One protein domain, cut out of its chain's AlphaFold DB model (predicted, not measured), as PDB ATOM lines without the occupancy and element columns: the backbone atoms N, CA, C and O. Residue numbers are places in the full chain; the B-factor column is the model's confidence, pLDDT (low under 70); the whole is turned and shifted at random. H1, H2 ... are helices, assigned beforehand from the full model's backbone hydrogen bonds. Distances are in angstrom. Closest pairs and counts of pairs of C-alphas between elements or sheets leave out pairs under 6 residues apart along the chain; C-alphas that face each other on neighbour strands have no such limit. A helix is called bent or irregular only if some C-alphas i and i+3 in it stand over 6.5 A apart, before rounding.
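What this domain is: This is residues 120 to 289 of the 290 residues of an uncharacterized protein of Acinetobacter johnsonii (UniProt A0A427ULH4). What is the main picture? H4 runs through the middle of a loose bundle of lengthwise helices, H1b, H2, H4 and H6: H1b lies side by side with H4, H6 crosses H4, and H2 packs on H1b. At one end the arm H1a packs with H5, and at the other H3 and H7 pack on the last part of H6. What is it made of? The printed part has 170 residues with seven named helices, H1 to H7 in that order, and no named strand; the class is all helix. It is only just loose, close to compact, with a radius of gyration of the C-alphas of 18.7 A and spans of 56 by 44 by 36 A.

How they stand to each other: Is the longest helix straight? H1, residues 120 to 154, was assigned as one helix by its hydrogen bonds but is bent: C-alphas 132 and 135 are 7.0 A apart, and its arms H1a, residues 120 to 132, and H1b, residues 135 to 154, stand at a steep tilt of 51 degrees. What touches these arms? H1b touches H4, residues 202 to 224, opposite ways at a shallow tilt of 23 degrees, the closest C-alphas being Ile 144 and Ile 211, 5.3 A. With residues 145 to 152 alone, H1b touches H2, residues 167 to 177, at Asn 145 and Pro 167, whose C-alphas, the closest, are 6.0 A apart. H1a touches H5, residues 234 to 247, the same way at a shallow tilt of 32 degrees, the closest C-alphas being Leu 123 and Leu 237, 6.9 A. What touches H6, residues 252 to 274? H4 touches it at a steep tilt of 43 degrees, with the C-alphas of Arg 212 and Tyr 257 closest, 5.7 A. Its residues 267 to 274 alone touch H3, residues 193 to 199, closest at the C-alphas of Thr 270 and Asp 193, 5.7 A; its residues 268 to 272 alone touch H7, residues 279 to 287, closest at those of Ala 272 and Val 282, 4.8 A. Are the helix backbones complete? Every O i to N i+4 pair is within hydrogen-bond range in H1b, H3, H4, H5 and H7, but 7 of 9 are in H1a, 4 of 7 in H2 and 16 of 19 in H6.

Where its parts are: Where do the anchors lie? H1a begins at C-alpha 120, (-22.170, -53.295, -2.379), and H7 ends at C-alpha 287, (-9.012, -20.679, -30.977). How long are the longer elements? From first to last C-alpha H6 measures 33.0 A, H4 32.0 A and H1b 28.8 A; H6 has a kink of 29 degrees near residue 263.

The domain as a whole: How far does it reach? The two C-alphas farthest apart, Phe 120 and Gln 198, are 56.0 A apart, and the printed part has no cut. Which links are long? Residues 155 to 166 and 178 to 192 are long links. Where is confidence low? The pLDDT is under 70 at residues 180 to 193, 281, 286 and 288 to 289.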
ATOM      1  N   PHE A 120     -23.165 -52.234  -2.257       90.50
ATOM      2  CA  PHE A 120     -22.170 -53.295  -2.379       90.50
ATOM      3  C   PHE A 120     -21.752 -53.513  -3.836       90.50
ATOM      4  O   PHE A 120     -20.562 -53.541  -4.122       90.50
ATOM      5  N   THR A 121     -22.702 -53.576  -4.771       91.19
ATOM      6  CA  THR A 121     -22.410 -53.712  -6.205       91.19
ATOM      7  C   THR A 121     -21.632 -52.515  -6.754       91.19
ATOM      8  O   THR A 121     -20.734 -52.690  -7.577       91.19
ATOM      9  N   ALA A 122     -21.941 -51.294  -6.309       91.50
ATOM     10  CA  ALA A 122     -21.205 -50.104  -6.728       91.50
ATOM     11  C   ALA A 122     -19.758 -50.103  -6.201       91.50
ATOM     12  O   ALA A 122     -18.842 -49.735  -6.932       91.50
ATOM     13  N   LEU A 123     -19.544 -50.555  -4.962       91.00
ATOM     14  CA  LEU A 123     -18.203 -50.723  -4.395       91.00
ATOM     15  C   LEU A 123     -17.432 -51.853  -5.087       91.00
ATOM     16  O   LEU A 123     -16.285 -51.653  -5.469       91.00
ATOM     17  N   GLU A 124     -18.075 -52.989  -5.353       91.00
ATOM     18  CA  GLU A 124     -17.481 -54.103  -6.101       91.00
ATOM     19  C   GLU A 124     -17.045 -53.668  -7.510       91.00
ATOM     20  O   GLU A 124     -15.971 -54.035  -7.987       91.00
ATOM     21  N   TYR A 125     -17.837 -52.818  -8.170       91.69
ATOM     22  CA  TYR A 125     -17.445 -52.221  -9.444       91.69
ATOM     23  C   TYR A 125     -16.145 -51.407  -9.330       91.69
ATOM     24  O   TYR A 125     -15.280 -51.529 -10.202       91.69
ATOM     25  N   LEU A 126     -15.980 -50.607  -8.269       92.75
ATOM     26  CA  LEU A 126     -14.734 -49.874  -8.017       92.75
ATOM     27  C   LEU A 126     -13.569 -50.826  -7.738       92.75
ATOM     28  O   LEU A 126     -12.508 -50.659  -8.339       92.75
ATOM     29  N   ASP A 127     -13.781 -51.851  -6.913       91.06
ATOM     30  CA  ASP A 127     -12.766 -52.856  -6.575       91.06
ATOM     31  C   ASP A 127     -12.289 -53.648  -7.798       91.06
ATOM     32  O   ASP A 127     -11.157 -54.123  -7.829       91.06
ATOM     33  N   ILE A 128     -13.111 -53.757  -8.844       93.38
ATOM     34  CA  ILE A 128     -12.705 -54.344 -10.125       93.38
ATOM     35  C   ILE A 128     -11.979 -53.318 -11.005       93.38
ATOM     36  O   ILE A 128     -11.003 -53.658 -11.675       93.38
ATOM     37  N   LYS A 129     -12.465 -52.073 -11.080       93.00
ATOM     38  CA  LYS A 129     -11.955 -51.071 -12.033       93.00
ATOM     39  C   LYS A 129     -10.657 -50.410 -11.603       93.00
ATOM     40  O   LYS A 129      -9.816 -50.165 -12.467       93.00
ATOM     41  N   LEU A 130     -10.498 -50.121 -10.316       93.44
ATOM     42  CA  LEU A 130      -9.324 -49.432  -9.794       93.44
ATOM     43  C   LEU A 130      -8.037 -50.253 -10.011       93.44
ATOM     44  O   LEU A 130      -7.129 -49.719 -10.644       93.44
ATOM     45  N   PRO A 131      -7.976 -51.563  -9.688       91.94
ATOM     46  CA  PRO A 131      -6.766 -52.355  -9.926       91.94
ATOM     47  C   PRO A 131      -6.380 -52.489 -11.401       91.94
ATOM     48  O   PRO A 131      -5.207 -52.609 -11.745       91.94
ATOM     49  N   LEU A 132      -7.357 -52.441 -12.315       92.00
ATOM     50  CA  LEU A 132      -7.074 -52.441 -13.755       92.00
ATOM     51  C   LEU A 132      -6.351 -51.162 -14.200       92.00
ATOM     52  O   LEU A 132      -5.659 -51.172 -15.220       92.00
ATOM     53  N   PHE A 133      -6.511 -50.071 -13.453       93.81
ATOM     54  CA  PHE A 133      -5.847 -48.802 -13.711       93.81
ATOM     55  C   PHE A 133      -4.453 -48.714 -13.068       93.81
ATOM     56  O   PHE A 133      -3.654 -47.898 -13.516       93.81
ATOM     57  N   ASP A 134      -4.102 -49.583 -12.113       94.00
ATOM     58  CA  ASP A 134      -2.840 -49.519 -11.349       94.00
ATOM     59  C   ASP A 134      -1.585 -49.504 -12.224       94.00
ATOM     60  O   ASP A 134      -0.657 -48.724 -11.984       94.00
ATOM     61  N   ASN A 135      -1.552 -50.341 -13.266       93.06
ATOM     62  CA  ASN A 135      -0.427 -50.381 -14.203       93.06
ATOM     63  C   ASN A 135      -0.263 -49.027 -14.899       93.06
ATOM     64  O   ASN A 135       0.823 -48.451 -14.925       93.06
ATOM     65  N   ARG A 136      -1.375 -48.477 -15.398       94.38
ATOM     66  CA  ARG A 136      -1.384 -47.185 -16.082       94.38
ATOM     67  C   ARG A 136      -1.060 -46.036 -15.132       94.38
ATOM     68  O   ARG A 136      -0.353 -45.106 -15.510       94.38
ATOM     69  N   LEU A 137      -1.555 -46.102 -13.901       95.62
ATOM     70  CA  LEU A 137      -1.254 -45.130 -12.862       95.62
ATOM     71  C   LEU A 137       0.238 -45.134 -12.519       95.62
ATOM     72  O   LEU A 137       0.833 -44.071 -12.367       95.62
ATOM     73  N   SER A 138       0.852 -46.313 -12.443       95.06
ATOM     74  CA  SER A 138       2.288 -46.456 -12.186       95.06
ATOM     75  C   SER A 138       3.127 -45.826 -13.301       95.06
ATOM     76  O   SER A 138       4.034 -45.051 -13.004       95.06
ATOM     77  N   GLU A 139       2.765 -46.059 -14.568       95.81
ATOM     78  CA  GLU A 139       3.390 -45.391 -15.722       95.81
ATOM     79  C   GLU A 139       3.253 -43.864 -15.640       95.81
ATOM     80  O   GLU A 139       4.225 -43.130 -15.811       95.81
ATOM     81  N   ILE A 140       2.046 -43.369 -15.344       95.44
ATOM     82  CA  ILE A 140       1.774 -41.932 -15.214       95.44
ATOM     83  C   ILE A 140       2.624 -41.312 -14.098       95.44
ATOM     84  O   ILE A 140       3.209 -40.245 -14.291       95.44
ATOM     85  N   LYS A 141       2.723 -41.985 -12.948       96.00
ATOM     86  CA  LYS A 141       3.555 -41.539 -11.825       96.00
ATOM     87  C   LYS A 141       5.021 -41.443 -12.225       96.00
ATOM     88  O   LYS A 141       5.672 -40.461 -11.884       96.00
ATOM     89  N   GLU A 142       5.536 -42.439 -12.938       96.44
ATOM     90  CA  GLU A 142       6.917 -42.432 -13.412       96.44
ATOM     91  C   GLU A 142       7.171 -41.273 -14.382       96.44
ATOM     92  O   GLU A 142       8.138 -40.533 -14.202       96.44
ATOM     93  N   ILE A 143       6.265 -41.048 -15.340       96.19
ATOM     94  CA  ILE A 143       6.337 -39.915 -16.272       96.19
ATOM     95  C   ILE A 143       6.369 -38.593 -15.504       96.19
ATOM     96  O   ILE A 143       7.267 -37.785 -15.718       96.19
ATOM     97  N   ILE A 144       5.428 -38.376 -14.580       96.00
ATOM     98  CA  ILE A 144       5.362 -37.139 -13.792       96.00
ATOM     99  C   ILE A 144       6.645 -36.943 -12.979       96.00
ATOM    100  O   ILE A 144       7.215 -35.855 -12.989       96.00
ATOM    101  N   ASN A 145       7.128 -37.987 -12.307       95.94
ATOM    102  CA  ASN A 145       8.340 -37.909 -11.498       95.94
ATOM    103  C   ASN A 145       9.573 -37.581 -12.345       95.94
ATOM    104  O   ASN A 145      10.369 -36.726 -11.957       95.94
ATOM    105  N   ASN A 146       9.715 -38.231 -13.500       96.38
ATOM    106  CA  ASN A 146      10.814 -37.977 -14.425       96.38
ATOM    107  C   ASN A 146      10.750 -36.549 -14.972       96.38
ATOM    108  O   ASN A 146      11.765 -35.860 -14.970       96.38
ATOM    109  N   GLU A 147       9.568 -36.064 -15.354       95.06
ATOM    110  CA  GLU A 147       9.415 -34.691 -15.837       95.06
ATOM    111  C   GLU A 147       9.760 -33.654 -14.766       95.06
ATOM    112  O   GLU A 147      10.464 -32.691 -15.073       95.06
ATOM    113  N   ILE A 148       9.338 -33.860 -13.511       94.00
ATOM    114  CA  ILE A 148       9.713 -32.968 -12.403       94.00
ATOM    115  C   ILE A 148      11.228 -32.999 -12.194       94.00
ATOM    116  O   ILE A 148      11.856 -31.949 -12.092       94.00
ATOM    117  N   LYS A 149      11.837 -34.187 -12.167       93.94
ATOM    118  CA  LYS A 149      13.278 -34.326 -11.956       93.94
ATOM    119  C   LYS A 149      14.083 -33.646 -13.066       93.94
ATOM    120  O   LYS A 149      14.954 -32.834 -12.774       93.94
ATOM    121  N   THR A 150      13.755 -33.915 -14.327       93.75
ATOM    122  CA  THR A 150      14.422 -33.274 -15.467       93.75
ATOM    123  C   THR A 150      14.181 -31.765 -15.484       93.75
ATOM    124  O   THR A 150      15.061 -31.016 -15.891       93.75
ATOM    125  N   PHE A 151      13.017 -31.287 -15.031       92.75
ATOM    126  CA  PHE A 151      12.789 -29.852 -14.879       92.75
ATOM    127  C   PHE A 151      13.779 -29.233 -13.887       92.75
ATOM    128  O   PHE A 151      14.414 -28.238 -14.217       92.75
ATOM    129  N   LEU A 152      13.945 -29.836 -12.708       90.69
ATOM    130  CA  LEU A 152      14.881 -29.351 -11.688       90.69
ATOM    131  C   LEU A 152      16.341 -29.365 -12.164       90.69
ATOM    132  O   LEU A 152      17.110 -28.483 -11.800       90.69
ATOM    133  N   GLU A 153      16.720 -30.350 -12.982       90.56
ATOM    134  CA  GLU A 153      18.068 -30.452 -13.557       90.56
ATOM    135  C   GLU A 153      18.347 -29.356 -14.602       90.56
ATOM    136  O   GLU A 153      19.461 -28.840 -14.676       90.56
ATOM    137  N   LEU A 154      17.346 -28.996 -15.413       89.81
ATOM    138  CA  LEU A 154      17.487 -28.003 -16.488       89.81
ATOM    139  C   LEU A 154      17.289 -26.560 -16.013       89.81
ATOM    140  O   LEU A 154      17.887 -25.636 -16.569       89.81
ATOM    141  N   PHE A 155      16.437 -26.361 -15.011       87.06
ATOM    142  CA  PHE A 155      16.051 -25.054 -14.491       87.06
ATOM    143  C   PHE A 155      16.423 -24.987 -13.006       87.06
ATOM    144  O   PHE A 155      15.559 -25.200 -12.152       87.06
ATOM    145  N   PRO A 156      17.707 -24.726 -12.687       73.44
ATOM    146  CA  PRO A 156      18.182 -24.722 -11.312       73.44
ATOM    147  C   PRO A 156      17.443 -23.658 -10.500       73.44
ATOM    148  O   PRO A 156      17.367 -22.495 -10.906       73.44
ATOM    149  N   SER A 157      16.908 -24.071  -9.356       77.06
ATOM    150  CA  SER A 157      16.375 -23.164  -8.343       77.06
ATOM    151  C   SER A 157      17.391 -22.930  -7.225       77.06
ATOM    152  O   SER A 157      18.453 -23.550  -7.192       77.06
ATOM    153  N   ASP A 158      17.057 -22.061  -6.271       79.06
ATOM    154  CA  ASP A 158      17.868 -21.799  -5.070       79.06
ATOM    155  C   ASP A 158      17.904 -22.991  -4.084       79.06
ATOM    156  O   ASP A 158      18.360 -22.874  -2.941       79.06
ATOM    157  N   ARG A 159      17.393 -24.156  -4.498       75.38
ATOM    158  CA  ARG A 159      17.338 -25.369  -3.694       75.38
ATOM    159  C   ARG A 159      18.741 -25.969  -3.505       75.38
ATOM    160  O   ARG A 159      19.464 -26.152  -4.478       75.38
ATOM    161  N   PRO A 160      19.115 -26.372  -2.277       79.19
ATOM    162  CA  PRO A 160      20.367 -27.085  -2.039       79.19
ATOM    163  C   PRO A 160      20.372 -28.484  -2.678       79.19
ATOM    164  O   PRO A 160      19.420 -29.248  -2.498       79.19
ATOM    165  N   ASP A 161      21.495 -28.874  -3.286       78.56
ATOM    166  CA  ASP A 161      21.704 -30.203  -3.901       78.56
ATOM    167  C   ASP A 161      21.536 -31.387  -2.925       78.56
ATOM    168  O   ASP A 161      21.402 -32.539  -3.332       78.56
ATOM    169  N   SER A 162      21.549 -31.127  -1.613       80.19
ATOM    170  CA  SER A 162      21.424 -32.140  -0.560       80.19
ATOM    171  C   SER A 162      19.984 -32.577  -0.265       80.19
ATOM    172  O   SER A 162      19.774 -33.493   0.534       80.19
ATOM    173  N   VAL A 163      18.976 -31.930  -0.859       84.56
ATOM    174  CA  VAL A 163      17.569 -32.226  -0.570       84.56
ATOM    175  C   VAL A 163      17.079 -33.392  -1.432       84.56
ATOM    176  O   VAL A 163      17.009 -33.292  -2.652       84.56
ATOM    177  N   ASN A 164      16.638 -34.475  -0.787       90.50
ATOM    178  CA  ASN A 164      16.059 -35.636  -1.472       90.50
ATOM    179  C   ASN A 164      14.842 -35.267  -2.332       90.50
ATOM    180  O   ASN A 164      13.978 -34.504  -1.892       90.50
ATOM    181  N   PHE A 165      14.751 -35.881  -3.513       91.56
ATOM    182  CA  PHE A 165      13.633 -35.715  -4.438       91.56
ATOM    183  C   PHE A 165      12.307 -36.162  -3.805       91.56
ATOM    184  O   PHE A 165      12.178 -37.293  -3.327       91.56
ATOM    185  N   LYS A 166      11.323 -35.263  -3.807       92.81
ATOM    186  CA  LYS A 166       9.969 -35.472  -3.289       92.81
ATOM    187  C   LYS A 166       8.971 -34.814  -4.244       92.81
ATOM    188  O   LYS A 166       8.714 -33.623  -4.089       92.81
ATOM    189  N   PRO A 167       8.370 -35.564  -5.188       91.38
ATOM    190  CA  PRO A 167       7.526 -35.010  -6.253       91.38
ATOM    191  C   PRO A 167       6.474 -33.997  -5.783       91.38
ATOM    192  O   PRO A 167       6.331 -32.934  -6.378       91.38
ATOM    193  N   GLU A 168       5.775 -34.304  -4.685       90.81
ATOM    194  CA  GLU A 168       4.714 -33.460  -4.119       90.81
ATOM    195  C   GLU A 168       5.205 -32.072  -3.676       90.81
ATOM    196  O   GLU A 168       4.469 -31.089  -3.781       90.81
ATOM    197  N   LEU A 169       6.431 -31.991  -3.156       89.94
ATOM    198  CA  LEU A 169       7.034 -30.734  -2.713       89.94
ATOM    199  C   LEU A 169       7.754 -30.052  -3.872       89.94
ATOM    200  O   LEU A 169       7.664 -28.842  -4.040       89.94
ATOM    201  N   ASP A 170       8.415 -30.845  -4.701       91.00
ATOM    202  CA  ASP A 170       9.312 -30.389  -5.754       91.00
ATOM    203  C   ASP A 170       8.570 -29.763  -6.938       91.00
ATOM    204  O   ASP A 170       9.106 -28.907  -7.637       91.00
ATOM    205  N   ILE A 171       7.299 -30.110  -7.129       88.88
ATOM    206  CA  ILE A 171       6.430 -29.422  -8.085       88.88
ATOM    207  C   ILE A 171       6.214 -27.935  -7.734       88.88
ATOM    208  O   ILE A 171       5.902 -27.145  -8.628       88.88
ATOM    209  N   CYS A 172       6.442 -27.521  -6.475       86.62
ATOM    210  CA  CYS A 172       6.459 -26.105  -6.091       86.62
ATOM    211  C   CYS A 172       7.541 -25.317  -6.831       86.62
ATOM    212  O   CYS A 172       7.342 -24.138  -7.093       86.62
ATOM    213  N   GLU A 173       8.668 -25.941  -7.172       86.75
ATOM    214  CA  GLU A 173       9.766 -25.280  -7.887       86.75
ATOM    215  C   GLU A 173       9.356 -24.973  -9.329       86.75
ATOM    216  O   GLU A 173       9.582 -23.875  -9.833       86.75
ATOM    217  N   ILE A 174       8.652 -25.913  -9.972       84.56
ATOM    218  CA  ILE A 174       8.055 -25.708 -11.300       84.56
ATOM    219  C   ILE A 174       7.045 -24.567 -11.240       84.56
ATOM    220  O   ILE A 174       7.028 -23.691 -12.098       84.56
ATOM    221  N   TRP A 175       6.207 -24.565 -10.207       81.44
ATOM    222  CA  TRP A 175       5.245 -23.499  -9.962       81.44
ATOM    223  C   TRP A 175       5.925 -22.138  -9.754       81.44
ATOM    224  O   TRP A 175       5.538 -21.158 -10.392       81.44
ATOM    225  N   GLY A 176       6.967 -22.094  -8.922       79.56
ATOM    226  CA  GLY A 176       7.745 -20.899  -8.607       79.56
ATOM    227  C   GLY A 176       8.487 -20.341  -9.818       79.56
ATOM    228  O   GLY A 176       8.532 -19.129  -9.986       79.56
ATOM    229  N   TYR A 177       8.970 -21.199 -10.722       80.94
ATOM    230  CA  TYR A 177       9.631 -20.777 -11.959       80.94
ATOM    231  C   TYR A 177       8.758 -19.855 -12.823       80.94
ATOM    232  O   TYR A 177       9.260 -18.940 -13.475       80.94
ATOM    233  N   PHE A 178       7.441 -20.075 -12.828       74.62
ATOM    234  CA  PHE A 178       6.516 -19.261 -13.614       74.62
ATOM    235  C   PHE A 178       5.966 -18.044 -12.852       74.62
ATOM    236  O   PHE A 178       5.241 -17.251 -13.453       74.62
ATOM    237  N   ILE A 179       6.282 -17.862 -11.565       70.25
ATOM    238  CA  ILE A 179       5.691 -16.817 -10.717       70.25
ATOM    239  C   ILE A 179       6.732 -15.783 -10.292       70.25
ATOM    240  O   ILE A 179       7.832 -16.110  -9.860       70.25
ATOM    241  N   VAL A 180       6.342 -14.508 -10.356       61.91
ATOM    242  CA  VAL A 180       7.115 -13.388  -9.802       61.91
ATOM    243  C   VAL A 180       6.512 -12.973  -8.476       61.91
ATOM    244  O   VAL A 180       5.343 -12.596  -8.422       61.91
ATOM    245  N   GLU A 181       7.315 -12.949  -7.418       53.94
ATOM    246  CA  GLU A 181       6.974 -12.183  -6.221       53.94
ATOM    247  C   GLU A 181       7.257 -10.692  -6.454       53.94
ATOM    248  O   GLU A 181       8.244 -10.144  -5.965       53.94
ATOM    249  N   GLU A 182       6.392  -9.991  -7.191       47.50
ATOM    250  CA  GLU A 182       6.369  -8.528  -7.098       47.50
ATOM    251  C   GLU A 182       5.456  -8.116  -5.936       47.50
ATOM    252  O   GLU A 182       4.230  -8.221  -5.992       47.50
ATOM    253  N   LYS A 183       6.072  -7.671  -4.832       42.28
ATOM    254  CA  LYS A 183       5.379  -7.126  -3.656       42.28
ATOM    255  C   LYS A 183       4.715  -5.786  -3.994       42.28
ATOM    256  O   LYS A 183       5.232  -4.727  -3.647       42.28
ATOM    257  N   LEU A 184       3.525  -5.825  -4.582       38.88
ATOM    258  CA  LEU A 184       2.567  -4.719  -4.541       38.88
ATOM    259  C   LEU A 184       1.319  -5.158  -3.763       38.88
ATOM    260  O   LEU A 184       0.316  -5.566  -4.330       38.88
ATOM    261  N   GLY A 185       1.404  -5.080  -2.431       42.03
ATOM    262  CA  GLY A 185       0.248  -5.147  -1.528       42.03
ATOM    263  C   GLY A 185      -0.504  -6.483  -1.488       42.03
ATOM    264  O   GLY A 185      -1.555  -6.608  -2.095       42.03
ATOM    265  N   ASN A 186      -0.014  -7.438  -0.685       45.19
ATOM    266  CA  ASN A 186      -0.723  -8.617  -0.141       45.19
ATOM    267  C   ASN A 186      -1.533  -9.527  -1.091       45.19
ATOM    268  O   ASN A 186      -2.168 -10.469  -0.615       45.19
ATOM    269  N   VAL A 187      -1.491  -9.317  -2.403       45.56
ATOM    270  CA  VAL A 187      -2.112 -10.190  -3.397       45.56
ATOM    271  C   VAL A 187      -1.015 -10.610  -4.373       45.56
ATOM    272  O   VAL A 187      -0.434  -9.732  -5.011       45.56
ATOM    273  N   PRO A 188      -0.679 -11.909  -4.491       46.47
ATOM    274  CA  PRO A 188       0.270 -12.369  -5.498       46.47
ATOM    275  C   PRO A 188      -0.291 -12.030  -6.884       46.47
ATOM    276  O   PRO A 188      -1.290 -12.603  -7.326       46.47
ATOM    277  N   LEU A 189       0.308 -11.034  -7.538       49.91
ATOM    278  CA  LEU A 189      -0.118 -10.561  -8.846       49.91
ATOM    279  C   LEU A 189       0.505 -11.442  -9.937       49.91
ATOM    280  O   LEU A 189       1.696 -11.429 -10.219       49.91
ATOM    281  N   ILE A 190      -0.398 -12.242 -10.488       56.12
ATOM    282  CA  ILE A 190      -0.369 -13.123 -11.654       56.12
ATOM    283  C   ILE A 190       0.264 -12.427 -12.879       56.12
ATOM    284  O   ILE A 190      -0.262 -11.428 -13.355       56.12
ATOM    285  N   TYR A 191       1.367 -13.006 -13.376       63.78
ATOM    286  CA  TYR A 191       1.985 -12.859 -14.709       63.78
ATOM    287  C   TYR A 191       1.924 -11.461 -15.342       63.78
ATOM    288  O   TYR A 191       0.985 -11.142 -16.072       63.78
ATOM    289  N   THR A 192       2.975 -10.654 -15.192       64.88
ATOM    290  CA  THR A 192       3.192  -9.600 -16.188       64.88
ATOM    291  C   THR A 192       3.620 -10.266 -17.500       64.88
ATOM    292  O   THR A 192       4.532 -11.097 -17.512       64.88
ATOM    293  N   ASP A 193       2.962  -9.912 -18.611       67.75
ATOM    294  CA  ASP A 193       3.318 -10.402 -19.955       67.75
ATOM    295  C   ASP A 193       4.827 -10.236 -20.226       67.75
ATOM    296  O   ASP A 193       5.455 -11.073 -20.875       67.75
ATOM    297  N   GLU A 194       5.407  -9.156 -19.693       71.50
ATOM    298  CA  GLU A 194       6.827  -8.820 -19.764       71.50
ATOM    299  C   GLU A 194       7.717  -9.869 -19.076       71.50
ATOM    300  O   GLU A 194       8.722 -10.286 -19.651       71.50
ATOM    301  N   TYR A 195       7.355 -10.328 -17.872       72.19
ATOM    302  CA  TYR A 195       8.149 -11.311 -17.136       72.19
ATOM    303  C   TYR A 195       8.130 -12.668 -17.819       72.19
ATOM    304  O   TYR A 195       9.186 -13.261 -18.046       72.19
ATOM    305  N   VAL A 196       6.932 -13.142 -18.180       70.69
ATOM    306  CA  VAL A 196       6.798 -14.405 -18.907       70.69
ATOM    307  C   VAL A 196       7.617 -14.299 -20.188       70.69
ATOM    308  O   VAL A 196       8.475 -15.134 -20.405       70.69
ATOM    309  N   LYS A 197       7.506 -13.224 -20.970       73.50
ATOM    310  CA  LYS A 197       8.339 -13.034 -22.169       73.50
ATOM    311  C   LYS A 197       9.853 -13.114 -21.908       73.50
ATOM    312  O   LYS A 197      10.570 -13.640 -22.753       73.50
ATOM    313  N   GLN A 198      10.346 -12.594 -20.784       76.56
ATOM    314  CA  GLN A 198      11.780 -12.584 -20.461       76.56
ATOM    315  C   GLN A 198      12.307 -13.923 -19.931       76.56
ATOM    316  O   GLN A 198      13.458 -14.271 -20.189       76.56
ATOM    317  N   LYS A 199      11.495 -14.651 -19.159       75.38
ATOM    318  CA  LYS A 199      11.892 -15.893 -18.475       75.38
ATOM    319  C   LYS A 199      11.325 -17.154 -19.119       75.38
ATOM    320  O   LYS A 199      11.677 -18.250 -18.702       75.38
ATOM    321  N   PHE A 200      10.465 -17.022 -20.126       78.56
ATOM    322  CA  PHE A 200       9.814 -18.150 -20.775       78.56
ATOM    323  C   PHE A 200      10.824 -19.053 -21.475       78.56
ATOM    324  O   PHE A 200      11.514 -18.651 -22.411       78.56
ATOM    325  N   SER A 201      10.821 -20.315 -21.060       85.12
ATOM    326  CA  SER A 201      11.379 -21.418 -21.823       85.12
ATOM    327  C   SER A 201      10.236 -22.269 -22.363       85.12
ATOM    328  O   SER A 201       9.385 -22.749 -21.609       85.12
ATOM    329  N   TYR A 202      10.223 -22.471 -23.680       82.81
ATOM    330  CA  TYR A 202       9.239 -23.337 -24.328       82.81
ATOM    331  C   TYR A 202       9.330 -24.780 -23.808       82.81
ATOM    332  O   TYR A 202       8.311 -25.430 -23.589       82.81
ATOM    333  N   GLU A 203      10.545 -25.253 -23.524       88.31
ATOM    334  CA  GLU A 203      10.774 -26.564 -22.917       88.31
ATOM    335  C   GLU A 203      10.188 -26.646 -21.500       88.31
ATOM    336  O   GLU A 203       9.474 -27.599 -21.193       88.31
ATOM    337  N   ALA A 204      10.388 -25.618 -20.665       87.38
ATOM    338  CA  ALA A 204       9.784 -25.550 -19.330       87.38
ATOM    339  C   ALA A 204       8.249 -25.633 -19.398       87.38
ATOM    340  O   ALA A 204       7.621 -26.345 -18.612       87.38
ATOM    341  N   TYR A 205       7.637 -24.931 -20.359       87.62
ATOM    342  CA  TYR A 205       6.191 -24.973 -20.576       87.62
ATOM    343  C   TYR A 205       5.699 -26.362 -21.001       87.62
ATOM    344  O   TYR A 205       4.710 -26.845 -20.450       87.62
ATOM    345  N   LEU A 206       6.387 -27.033 -21.930       89.44
ATOM    346  CA  LEU A 206       6.004 -28.382 -22.358       89.44
ATOM    347  C   LEU A 206       6.063 -29.393 -21.209       89.44
ATOM    348  O   LEU A 206       5.177 -30.243 -21.089       89.44
ATOM    349  N   LYS A 207       7.068 -29.284 -20.334       91.56
ATOM    350  CA  LYS A 207       7.173 -30.115 -19.125       91.56
ATOM    351  C   LYS A 207       6.010 -29.867 -18.169       91.56
ATOM    352  O   LYS A 207       5.344 -30.817 -17.753       91.56
ATOM    353  N   LEU A 208       5.698 -28.598 -17.890       90.69
ATOM    354  CA  LEU A 208       4.539 -28.209 -17.081       90.69
ATOM    355  C   LEU A 208       3.231 -28.774 -17.654       90.69
ATOM    356  O   LEU A 208       2.422 -29.356 -16.926       90.69
ATOM    357  N   GLU A 209       3.023 -28.614 -18.960       90.75
ATOM    358  CA  GLU A 209       1.832 -29.103 -19.647       90.75
ATOM    359  C   GLU A 209       1.730 -30.633 -19.574       90.75
ATOM    360  O   GLU A 209       0.646 -31.166 -19.328       90.75
ATOM    361  N   THR A 210       2.850 -31.341 -19.725       93.62
ATOM    362  CA  THR A 210       2.910 -32.806 -19.642       93.62
ATOM    363  C   THR A 210       2.519 -33.294 -18.252       93.62
ATOM    364  O   THR A 210       1.664 -34.175 -18.129       93.62
ATOM    365  N   ILE A 211       3.069 -32.687 -17.197       94.19
ATOM    366  CA  ILE A 211       2.723 -33.002 -15.805       94.19
ATOM    367  C   ILE A 211       1.230 -32.760 -15.567       94.19
ATOM    368  O   ILE A 211       0.506 -33.661 -15.134       94.19
ATOM    369  N   ARG A 212       0.739 -31.566 -15.919       94.06
ATOM    370  CA  ARG A 212      -0.660 -31.180 -15.708       94.06
ATOM    371  C   ARG A 212      -1.631 -32.096 -16.453       94.06
ATOM    372  O   ARG A 212      -2.644 -32.489 -15.880       94.06
ATOM    373  N   ARG A 213      -1.364 -32.417 -17.724       94.69
ATOM    374  CA  ARG A 213      -2.233 -33.290 -18.531       94.69
ATOM    375  C   ARG A 213      -2.314 -34.692 -17.938       94.69
ATOM    376  O   ARG A 213      -3.413 -35.217 -17.817       94.69
ATOM    377  N   ASN A 214      -1.184 -35.265 -17.531       96.31
ATOM    378  CA  ASN A 214      -1.162 -36.594 -16.923       96.31
ATOM    379  C   ASN A 214      -1.911 -36.630 -15.583       96.31
ATOM    380  O   ASN A 214      -2.711 -37.537 -15.371       96.31
ATOM    381  N   MET A 215      -1.753 -35.607 -14.732       96.25
ATOM    382  CA  MET A 215      -2.577 -35.470 -13.521       96.25
ATOM    383  C   MET A 215      -4.064 -35.358 -13.852       96.25
ATOM    384  O   MET A 215      -4.887 -36.014 -13.220       96.25
ATOM    385  N   GLY A 216      -4.399 -34.544 -14.856       95.75
ATOM    386  CA  GLY A 216      -5.767 -34.367 -15.328       95.75
ATOM    387  C   GLY A 216      -6.393 -35.682 -15.778       95.75
ATOM    388  O   GLY A 216      -7.478 -36.006 -15.324       95.75
ATOM    389  N   TYR A 217      -5.688 -36.488 -16.576       95.19
ATOM    390  CA  TYR A 217      -6.191 -37.791 -17.017       95.19
ATOM    391  C   TYR A 217      -6.462 -38.752 -15.860       95.19
ATOM    392  O   TYR A 217      -7.469 -39.457 -15.885       95.19
ATOM    393  N   THR A 218      -5.596 -38.774 -14.844       96.19
ATOM    394  CA  THR A 218      -5.827 -39.571 -13.635       96.19
ATOM    395  C   THR A 218      -7.077 -39.100 -12.896       96.19
ATOM    396  O   THR A 218      -7.931 -39.916 -12.569       96.19
ATOM    397  N   ILE A 219      -7.215 -37.792 -12.670       96.12
ATOM    398  CA  ILE A 219      -8.362 -37.220 -11.951       96.12
ATOM    399  C   ILE A 219      -9.661 -37.443 -12.729       96.12
ATOM    400  O   ILE A 219     -10.634 -37.926 -12.161       96.12
ATOM    401  N   ASP A 220      -9.666 -37.155 -14.032       95.69
ATOM    402  CA  ASP A 220     -10.835 -37.316 -14.897       95.69
ATOM    403  C   ASP A 220     -11.282 -38.785 -14.954       95.69
ATOM    404  O   ASP A 220     -12.481 -39.066 -14.956       95.69
ATOM    405  N   PHE A 221     -10.337 -39.735 -14.965       95.44
ATOM    406  CA  PHE A 221     -10.649 -41.159 -14.862       95.44
ATOM    407  C   PHE A 221     -11.339 -41.482 -13.533       95.44
ATOM    408  O   PHE A 221     -12.413 -42.083 -13.549       95.44
ATOM    409  N   LEU A 222     -10.770 -41.056 -12.404       95.88
ATOM    410  CA  LEU A 222     -11.339 -41.321 -11.079       95.88
ATOM    411  C   LEU A 222     -12.730 -40.690 -10.929       95.88
ATOM    412  O   LEU A 222     -13.670 -41.365 -10.512       95.88
ATOM    413  N   ASP A 223     -12.902 -39.444 -11.366       95.06
ATOM    414  CA  ASP A 223     -14.188 -38.740 -11.317       95.06
ATOM    415  C   ASP A 223     -15.221 -39.372 -12.273       95.06
ATOM    416  O   ASP A 223     -16.428 -39.348 -12.017       95.06
ATOM    417  N   SER A 224     -14.776 -40.003 -13.366       94.88
ATOM    418  CA  SER A 224     -15.677 -40.723 -14.275       94.88
ATOM    419  C   SER A 224     -16.328 -41.953 -13.637       94.88
ATOM    420  O   SER A 224     -17.433 -42.322 -14.043       94.88
ATOM    421  N   LEU A 225     -15.698 -42.550 -12.615       93.75
ATOM    422  CA  LEU A 225     -16.225 -43.727 -11.916       93.75
ATOM    423  C   LEU A 225     -17.481 -43.407 -11.096       93.75
ATOM    424  O   LEU A 225     -18.291 -44.299 -10.851       93.75
ATOM    425  N   THR A 226     -17.681 -42.143 -10.710       94.00
ATOM    426  CA  THR A 226     -18.840 -41.705  -9.916       94.00
ATOM    427  C   THR A 226     -19.852 -40.888 -10.713       94.00
ATOM    428  O   THR A 226     -20.967 -40.681 -10.245       94.00
ATOM    429  N   LYS A 227     -19.525 -40.487 -11.949       92.00
ATOM    430  CA  LYS A 227     -20.347 -39.587 -12.780       92.00
ATOM    431  C   LYS A 227     -21.789 -40.055 -13.014       92.00
ATOM    432  O   LYS A 227     -22.676 -39.223 -13.162       92.00
ATOM    433  N   ASN A 228     -22.012 -41.368 -13.081       88.06
ATOM    434  CA  ASN A 228     -23.337 -41.959 -13.315       88.06
ATOM    435  C   ASN A 228     -23.943 -42.587 -12.047       88.06
ATOM    436  O   ASN A 228     -24.957 -43.281 -12.136       88.06
ATOM    437  N   ALA A 229     -23.308 -42.405 -10.887       89.69
ATOM    438  CA  ALA A 229     -23.829 -42.912  -9.629       89.69
ATOM    439  C   ALA A 229     -24.987 -42.036  -9.126       89.69
ATOM    440  O   ALA A 229     -25.095 -40.858  -9.456       89.69
ATOM    441  N   ARG A 230     -25.859 -42.629  -8.308       89.81
ATOM    442  CA  ARG A 230     -26.944 -41.915  -7.623       89.81
ATOM    443  C   ARG A 230     -26.358 -40.946  -6.584       89.81
ATOM    444  O   ARG A 230     -25.362 -41.278  -5.943       89.81
ATOM    445  N   ASP A 231     -26.973 -39.777  -6.397       91.81
ATOM    446  CA  ASP A 231     -26.426 -38.679  -5.574       91.81
ATOM    447  C   ASP A 231     -26.097 -39.068  -4.118       91.81
ATOM    448  O   ASP A 231     -25.150 -38.555  -3.527       91.81
ATOM    449  N   ASP A 232     -26.851 -39.994  -3.531       89.12
ATOM    450  CA  ASP A 232     -26.637 -40.542  -2.184       89.12
ATOM    451  C   ASP A 232     -25.463 -41.537  -2.100       89.12
ATOM    452  O   ASP A 232     -24.904 -41.745  -1.020       89.12
ATOM    453  N   LEU A 233     -25.078 -42.154  -3.222       91.12
ATOM    454  CA  LEU A 233     -23.944 -43.076  -3.315       91.12
ATOM    455  C   LEU A 233     -22.626 -42.340  -3.548       91.12
ATOM    456  O   LEU A 233     -21.591 -42.786  -3.052       91.12
ATOM    457  N   VAL A 234     -22.662 -41.210  -4.260       93.06
ATOM    458  CA  VAL A 234     -21.472 -40.425  -4.627       93.06
ATOM    459  C   VAL A 234     -20.537 -40.165  -3.432       93.06
ATOM    460  O   VAL A 234     -19.344 -40.422  -3.582       93.06
ATOM    461  N   PRO A 235     -21.004 -39.753  -2.233       94.25
ATOM    462  CA  PRO A 235     -20.117 -39.546  -1.087       94.25
ATOM    463  C   PRO A 235     -19.357 -40.808  -0.653       94.25
ATOM    464  O   PRO A 235     -18.163 -40.729  -0.383       94.25
ATOM    465  N   LYS A 236     -20.025 -41.971  -0.633       92.25
ATOM    466  CA  LYS A 236     -19.419 -43.254  -0.231       92.25
ATOM    467  C   LYS A 236     -18.399 -43.739  -1.260       92.25
ATOM    468  O   LYS A 236     -17.339 -44.237  -0.902       92.25
ATOM    469  N   LEU A 237     -18.707 -43.568  -2.544       94.00
ATOM    470  CA  LEU A 237     -17.785 -43.915  -3.627       94.00
ATOM    471  C   LEU A 237     -16.561 -42.991  -3.632       94.00
ATOM    472  O   LEU A 237     -15.441 -43.464  -3.796       94.00
ATOM    473  N   ASN A 238     -16.761 -41.692  -3.397       95.06
ATOM    474  CA  ASN A 238     -15.668 -40.726  -3.286       95.06
ATOM    475  C   ASN A 238     -14.756 -41.017  -2.089       95.06
ATOM    476  O   ASN A 238     -13.550 -40.830  -2.204       95.06
ATOM    477  N   GLU A 239     -15.298 -41.489  -0.962       94.94
ATOM    478  CA  GLU A 239     -14.489 -41.944   0.176       94.94
ATOM    479  C   GLU A 239     -13.577 -43.114  -0.223       94.94
ATOM    480  O   GLU A 239     -12.377 -43.079   0.046       94.94
ATOM    481  N   HIS A 240     -14.109 -44.105  -0.945       94.56
ATOM    482  CA  HIS A 240     -13.322 -45.244  -1.432       94.56
ATOM    483  C   HIS A 240     -12.247 -44.830  -2.445       94.56
ATOM    484  O   HIS A 240     -11.098 -45.259  -2.356       94.56
ATOM    485  N   ILE A 241     -12.592 -43.937  -3.376       96.00
ATOM    486  CA  ILE A 241     -11.641 -43.358  -4.337       96.00
ATOM    487  C   ILE A 241     -10.548 -42.570  -3.614       96.00
ATOM    488  O   ILE A 241      -9.379 -42.682  -3.968       96.00
ATOM    489  N   TYR A 242     -10.894 -41.808  -2.579       95.75
ATOM    490  CA  TYR A 242      -9.916 -41.059  -1.796       95.75
ATOM    491  C   TYR A 242      -8.940 -41.984  -1.054       95.75
ATOM    492  O   TYR A 242      -7.736 -41.727  -1.041       95.75
ATOM    493  N   LEU A 243      -9.422 -43.098  -0.494       95.19
ATOM    494  CA  LEU A 243      -8.553 -44.122   0.098       95.19
ATOM    495  C   LEU A 243      -7.612 -44.740  -0.944       95.19
ATOM    496  O   LEU A 243      -6.433 -44.948  -0.659       95.19
ATOM    497  N   TYR A 244      -8.106 -44.988  -2.159       95.44
ATOM    498  CA  TYR A 244      -7.278 -45.443  -3.277       95.44
ATOM    499  C   TYR A 244      -6.205 -44.405  -3.653       95.44
ATOM    500  O   TYR A 244      -5.034 -44.749  -3.817       95.44
ATOM    501  N   GLU A 245      -6.562 -43.120  -3.715       95.31
ATOM    502  CA  GLU A 245      -5.610 -42.033  -3.970       95.31
ATOM    503  C   GLU A 245      -4.498 -41.982  -2.916       95.31
ATOM    504  O   GLU A 245      -3.323 -41.888  -3.278       95.31
ATOM    505  N   GLN A 246      -4.848 -42.107  -1.632       95.12
ATOM    506  CA  GLN A 246      -3.881 -42.170  -0.532       95.12
ATOM    507  C   GLN A 246      -2.986 -43.411  -0.619       95.12
ATOM    508  O   GLN A 246      -1.768 -43.311  -0.451       95.12
ATOM    509  N   TYR A 247      -3.571 -44.576  -0.912       95.06
ATOM    510  CA  TYR A 247      -2.833 -45.832  -1.059       95.06
ATOM    511  C   TYR A 247      -1.759 -45.733  -2.151       95.06
ATOM    512  O   TYR A 247      -0.637 -46.209  -1.970       95.06
ATOM    513  N   HIS A 248      -2.061 -45.038  -3.250       94.81
ATOM    514  CA  HIS A 248      -1.106 -44.788  -4.328       94.81
ATOM    515  C   HIS A 248      -0.283 -43.500  -4.165       94.81
ATOM    516  O   HIS A 248       0.574 -43.237  -5.017       94.81
ATOM    517  N   SER A 249      -0.474 -42.732  -3.089       94.44
ATOM    518  CA  SER A 249       0.214 -41.458  -2.817       94.44
ATOM    519  C   SER A 249       0.060 -40.431  -3.950       94.44
ATOM    520  O   SER A 249       1.042 -39.847  -4.429       94.44
ATOM    521  N   ILE A 250      -1.170 -40.279  -4.448       95.62
ATOM    522  CA  ILE A 250      -1.544 -39.360  -5.537       95.62
ATOM    523  C   ILE A 250      -2.605 -38.333  -5.123       95.62
ATOM    524  O   ILE A 250      -3.063 -37.557  -5.957       95.62
ATOM    525  N   GLU A 251      -2.993 -38.280  -3.851       94.44
ATOM    526  CA  GLU A 251      -3.998 -37.349  -3.320       94.44
ATOM    527  C   GLU A 251      -3.661 -35.876  -3.623       94.44
ATOM    528  O   GLU A 251      -4.537 -35.035  -3.846       94.44
ATOM    529  N   TRP A 252      -2.369 -35.562  -3.720       94.75
ATOM    530  CA  TRP A 252      -1.870 -34.234  -4.057       94.75
ATOM    531  C   TRP A 252      -2.111 -33.836  -5.521       94.75
ATOM    532  O   TRP A 252      -2.071 -32.639  -5.830       94.75
ATOM    533  N   TYR A 253      -2.422 -34.783  -6.421       96.44
ATOM    534  CA  TYR A 253      -2.716 -34.490  -7.830       96.44
ATOM    535  C   TYR A 253      -3.902 -33.539  -7.944       96.44
ATOM    536  O   TYR A 253      -3.828 -32.574  -8.698       96.44
ATOM    537  N   ARG A 254      -4.972 -33.739  -7.159       94.19
ATOM    538  CA  ARG A 254      -6.166 -32.872  -7.188       94.19
ATOM    539  C   ARG A 254      -5.836 -31.424  -6.845       94.19
ATOM    540  O   ARG A 254      -6.310 -30.496  -7.502       94.19
ATOM    541  N   LYS A 255      -4.996 -31.225  -5.826       92.75
ATOM    542  CA  LYS A 255      -4.540 -29.897  -5.400       92.75
ATOM    543  C   LYS A 255      -3.708 -29.242  -6.499       92.75
ATOM    544  O   LYS A 255      -4.009 -28.126  -6.921       92.75
ATOM    545  N   TRP A 256      -2.684 -29.942  -6.978       93.00
ATOM    546  CA  TRP A 256      -1.726 -29.385  -7.926       93.00
ATOM    547  C   TRP A 256      -2.288 -29.214  -9.328       93.00
ATOM    548  O   TRP A 256      -2.042 -28.182  -9.942       93.00
ATOM    549  N   TYR A 257      -3.119 -30.132  -9.812       93.62
ATOM    550  CA  TYR A 257      -3.809 -29.995 -11.092       93.62
ATOM    551  C   TYR A 257      -4.591 -28.683 -11.178       93.62
ATOM    552  O   TYR A 257      -4.451 -27.950 -12.156       93.62
ATOM    553  N   ASN A 258      -5.360 -28.348 -10.137       89.94
ATOM    554  CA  ASN A 258      -6.126 -27.105 -10.092       89.94
ATOM    555  C   ASN A 258      -5.223 -25.867 -10.093       89.94
ATOM    556  O   ASN A 258      -5.495 -24.907 -10.814       89.94
ATOM    557  N   ILE A 259      -4.128 -25.905  -9.328       88.38
ATOM    558  CA  ILE A 259      -3.137 -24.825  -9.307       88.38
ATOM    559  C   ILE A 259      -2.525 -24.655 -10.702       88.38
ATOM    560  O   ILE A 259      -2.619 -23.578 -11.278       88.38
ATOM    561  N   LEU A 260      -1.971 -25.717 -11.287       87.25
ATOM    562  CA  LEU A 260      -1.303 -25.677 -12.589       87.25
ATOM    563  C   LEU A 260      -2.248 -25.289 -13.734       87.25
ATOM    564  O   LEU A 260      -1.859 -24.554 -14.641       87.25
ATOM    565  N   LYS A 261      -3.509 -25.727 -13.683       86.81
ATOM    566  CA  LYS A 261      -4.547 -25.340 -14.648       86.81
ATOM    567  C   LYS A 261      -4.811 -23.833 -14.648       86.81
ATOM    568  O   LYS A 261      -4.998 -23.246 -15.712       86.81
ATOM    569  N   ASN A 262      -4.790 -23.191 -13.480       83.81
ATOM    570  CA  ASN A 262      -4.986 -21.742 -13.381       83.81
ATOM    571  C   ASN A 262      -3.808 -20.941 -13.959       83.81
ATOM    572  O   ASN A 262      -3.999 -19.815 -14.411       83.81
ATOM    573  N   ILE A 263      -2.614 -21.532 -13.976       79.19
ATOM    574  CA  ILE A 263      -1.361 -20.928 -14.454       79.19
ATOM    575  C   ILE A 263      -1.211 -21.051 -15.965       79.19
ATOM    576  O   ILE A 263      -0.761 -20.129 -16.643       79.19
ATOM    577  N   GLU A 264      -1.629 -22.190 -16.507       81.25
ATOM    578  CA  GLU A 264      -1.541 -22.483 -17.932       81.25
ATOM    579  C   GLU A 264      -2.251 -21.423 -18.782       81.25
ATOM    580  O   GLU A 264      -1.735 -21.017 -19.821       81.25
ATOM    581  N   LYS A 265      -3.413 -20.934 -18.336       81.06
ATOM    582  CA  LYS A 265      -4.219 -19.982 -19.110       81.06
ATOM    583  C   LYS A 265      -3.497 -18.635 -19.336       81.06
ATOM    584  O   LYS A 265      -3.347 -18.248 -20.495       81.06
ATOM    585  N   PRO A 266      -2.991 -17.931 -18.304       78.12
ATOM    586  CA  PRO A 266      -2.138 -16.753 -18.488       78.12
ATOM    587  C   PRO A 266      -0.874 -17.002 -19.320       78.12
ATOM    588  O   PRO A 266      -0.513 -16.169 -20.155       78.12
ATOM    589  N   ILE A 267      -0.211 -18.150 -19.137       81.06
ATOM    590  CA  ILE A 267       0.992 -18.477 -19.913       81.06
ATOM    591  C   ILE A 267       0.640 -18.618 -21.397       81.06
ATOM    592  O   ILE A 267       1.270 -17.975 -22.235       81.06
ATOM    593  N   ARG A 268      -0.413 -19.374 -21.736       83.00
ATOM    594  CA  ARG A 268      -0.890 -19.544 -23.120       83.00
ATOM    595  C   ARG A 268      -1.268 -18.216 -23.773       83.00
ATOM    596  O   ARG A 268      -0.844 -17.965 -24.900       83.00
ATOM    597  N   ARG A 269      -1.971 -17.336 -23.048       82.12
ATOM    598  CA  ARG A 269      -2.260 -15.957 -23.496       82.12
ATOM    599  C   ARG A 269      -0.995 -15.207 -23.869       82.12
ATOM    600  O   ARG A 269      -0.921 -14.597 -24.934       82.12
ATOM    601  N   THR A 270       0.008 -15.270 -23.000       79.88
ATOM    602  CA  THR A 270       1.258 -14.540 -23.204       79.88
ATOM    603  C   THR A 270       2.043 -15.095 -24.391       79.88
ATOM    604  O   THR A 270       2.556 -14.314 -25.196       79.88
ATOM    605  N   ILE A 271       2.091 -16.425 -24.534       78.38
ATOM    606  CA  ILE A 271       2.703 -17.110 -25.680       78.38
ATOM    607  C   ILE A 271       2.034 -16.668 -26.982       78.38
ATOM    608  O   ILE A 271       2.734 -16.296 -27.925       78.38
ATOM    609  N   ALA A 272       0.698 -16.674 -27.026       82.75
ATOM    610  CA  ALA A 272      -0.065 -16.294 -28.209       82.75
ATOM    611  C   ALA A 272       0.143 -14.815 -28.572       82.75
ATOM    612  O   ALA A 272       0.497 -14.492 -29.708       82.75
ATOM    613  N   LYS A 273       0.014 -13.914 -27.589       83.19
ATOM    614  CA  LYS A 273       0.170 -12.464 -27.768       83.19
ATOM    615  C   LYS A 273       1.568 -12.074 -28.252       83.19
ATOM    616  O   LYS A 273       1.701 -11.198 -29.104       83.19
ATOM    617  N   ASN A 274       2.608 -12.721 -27.727       80.44
ATOM    618  CA  ASN A 274       4.003 -12.405 -28.044       80.44
ATOM    619  C   ASN A 274       4.608 -13.306 -29.135       80.44
ATOM    620  O   ASN A 274       5.784 -13.141 -29.454       80.44
ATOM    621  N   LYS A 275       3.828 -14.233 -29.712       81.56
ATOM    622  CA  LYS A 275       4.276 -15.208 -30.725       81.56
ATOM    623  C   LYS A 275       5.526 -15.984 -30.290       81.56
ATOM    624  O   LYS A 275       6.466 -16.148 -31.062       81.56
ATOM    625  N   LEU A 276       5.538 -16.446 -29.038       74.06
ATOM    626  CA  LEU A 276       6.682 -17.151 -28.433       74.06
ATOM    627  C   LEU A 276       6.747 -18.644 -28.805       74.06
ATOM    628  O   LEU A 276       7.678 -19.333 -28.399       74.06
ATOM    629  N   ALA A 277       5.763 -19.148 -29.554       75.19
ATOM    630  CA  ALA A 277       5.686 -20.526 -30.036       75.19
ATOM    631  C   ALA A 277       5.492 -20.564 -31.562       75.19
ATOM    632  O   ALA A 277       5.329 -19.524 -32.206       75.19
ATOM    633  N   SER A 278       5.501 -21.769 -32.142       75.50
ATOM    634  CA  SER A 278       5.222 -21.957 -33.569       75.50
ATOM    635  C   SER A 278       3.866 -21.359 -33.960       75.50
ATOM    636  O   SER A 278       2.928 -21.312 -33.159       75.50
ATOM    637  N   SER A 279       3.750 -20.907 -35.209       71.50
ATOM    638  CA  SER A 279       2.524 -20.286 -35.730       71.50
ATOM    639  C   SER A 279       1.292 -21.190 -35.594       71.50
ATOM    640  O   SER A 279       0.208 -20.690 -35.314       71.50
ATOM    641  N   GLU A 280       1.457 -22.508 -35.716       73.00
ATOM    642  CA  GLU A 280       0.389 -23.495 -35.506       73.00
ATOM    643  C   GLU A 280      -0.110 -23.533 -34.055       73.00
ATOM    644  O   GLU A 280      -1.315 -23.507 -33.816       73.00
ATOM    645  N   LEU A 281       0.796 -23.534 -33.073       67.94
ATOM    646  CA  LEU A 281       0.425 -23.556 -31.655       67.94
ATOM    647  C   LEU A 281      -0.205 -22.245 -31.197       67.94
ATOM    648  O   LEU A 281      -1.141 -22.257 -30.402       67.94
ATOM    649  N   VAL A 282       0.278 -21.118 -31.720       70.75
ATOM    650  CA  VAL A 282      -0.320 -19.804 -31.459       70.75
ATOM    651  C   VAL A 282      -1.774 -19.774 -31.935       70.75
ATOM    652  O   VAL A 282      -2.631 -19.313 -31.188       70.75
ATOM    653  N   ASN A 283      -2.068 -20.324 -33.117       70.44
ATOM    654  CA  ASN A 283      -3.441 -20.404 -33.625       70.44
ATOM    655  C   ASN A 283      -4.321 -21.313 -32.752       70.44
ATOM    656  O   ASN A 283      -5.409 -20.903 -32.366       70.44
ATOM    657  N   ILE A 284      -3.817 -22.485 -32.339       73.75
ATOM    658  CA  ILE A 284      -4.539 -23.390 -31.424       73.75
ATOM    659  C   ILE A 284      -4.864 -22.695 -30.094       73.75
ATOM    660  O   ILE A 284      -5.953 -22.870 -29.551       73.75
ATOM    661  N   PHE A 285      -3.933 -21.913 -29.543       76.06
ATOM    662  CA  PHE A 285      -4.181 -21.194 -28.295       76.06
ATOM    663  C   PHE A 285      -5.190 -20.059 -28.456       76.06
ATOM    664  O   PHE A 285      -5.983 -19.860 -27.544       76.06
ATOM    665  N   ILE A 286      -5.191 -19.355 -29.591       69.94
ATOM    666  CA  ILE A 286      -6.171 -18.300 -29.885       69.94
ATOM    667  C   ILE A 286      -7.581 -18.895 -30.029       69.94
ATOM    668  O   ILE A 286      -8.516 -18.374 -29.425       69.94
ATOM    669  N   ASP A 287      -7.721 -20.014 -30.744       70.12
ATOM    670  CA  ASP A 287      -9.012 -20.679 -30.977       70.12
ATOM    671  C   ASP A 287      -9.622 -21.278 -29.695       70.12
ATOM    672  O   ASP A 287     -10.836 -21.405 -29.574       70.12
ATOM    673  N   LEU A 288      -8.794 -21.647 -28.710       63.16
ATOM    674  CA  LEU A 288      -9.255 -22.151 -27.407       63.16
ATOM    675  C   LEU A 288      -9.716 -21.039 -26.447       63.16
ATOM    676  O   LEU A 288     -10.248 -21.345 -25.376       63.16
ATOM    677  N   GLU A 289      -9.476 -19.768 -26.782       57.84
ATOM    678  CA  GLU A 289      -9.896 -18.615 -25.978       57.84
ATOM    679  C   GLU A 289     -11.138 -17.888 -26.501       57.84
ATOM    680  O   GLU A 289     -11.730 -17.120 -25.734       57.84
TER     681      GLU A 289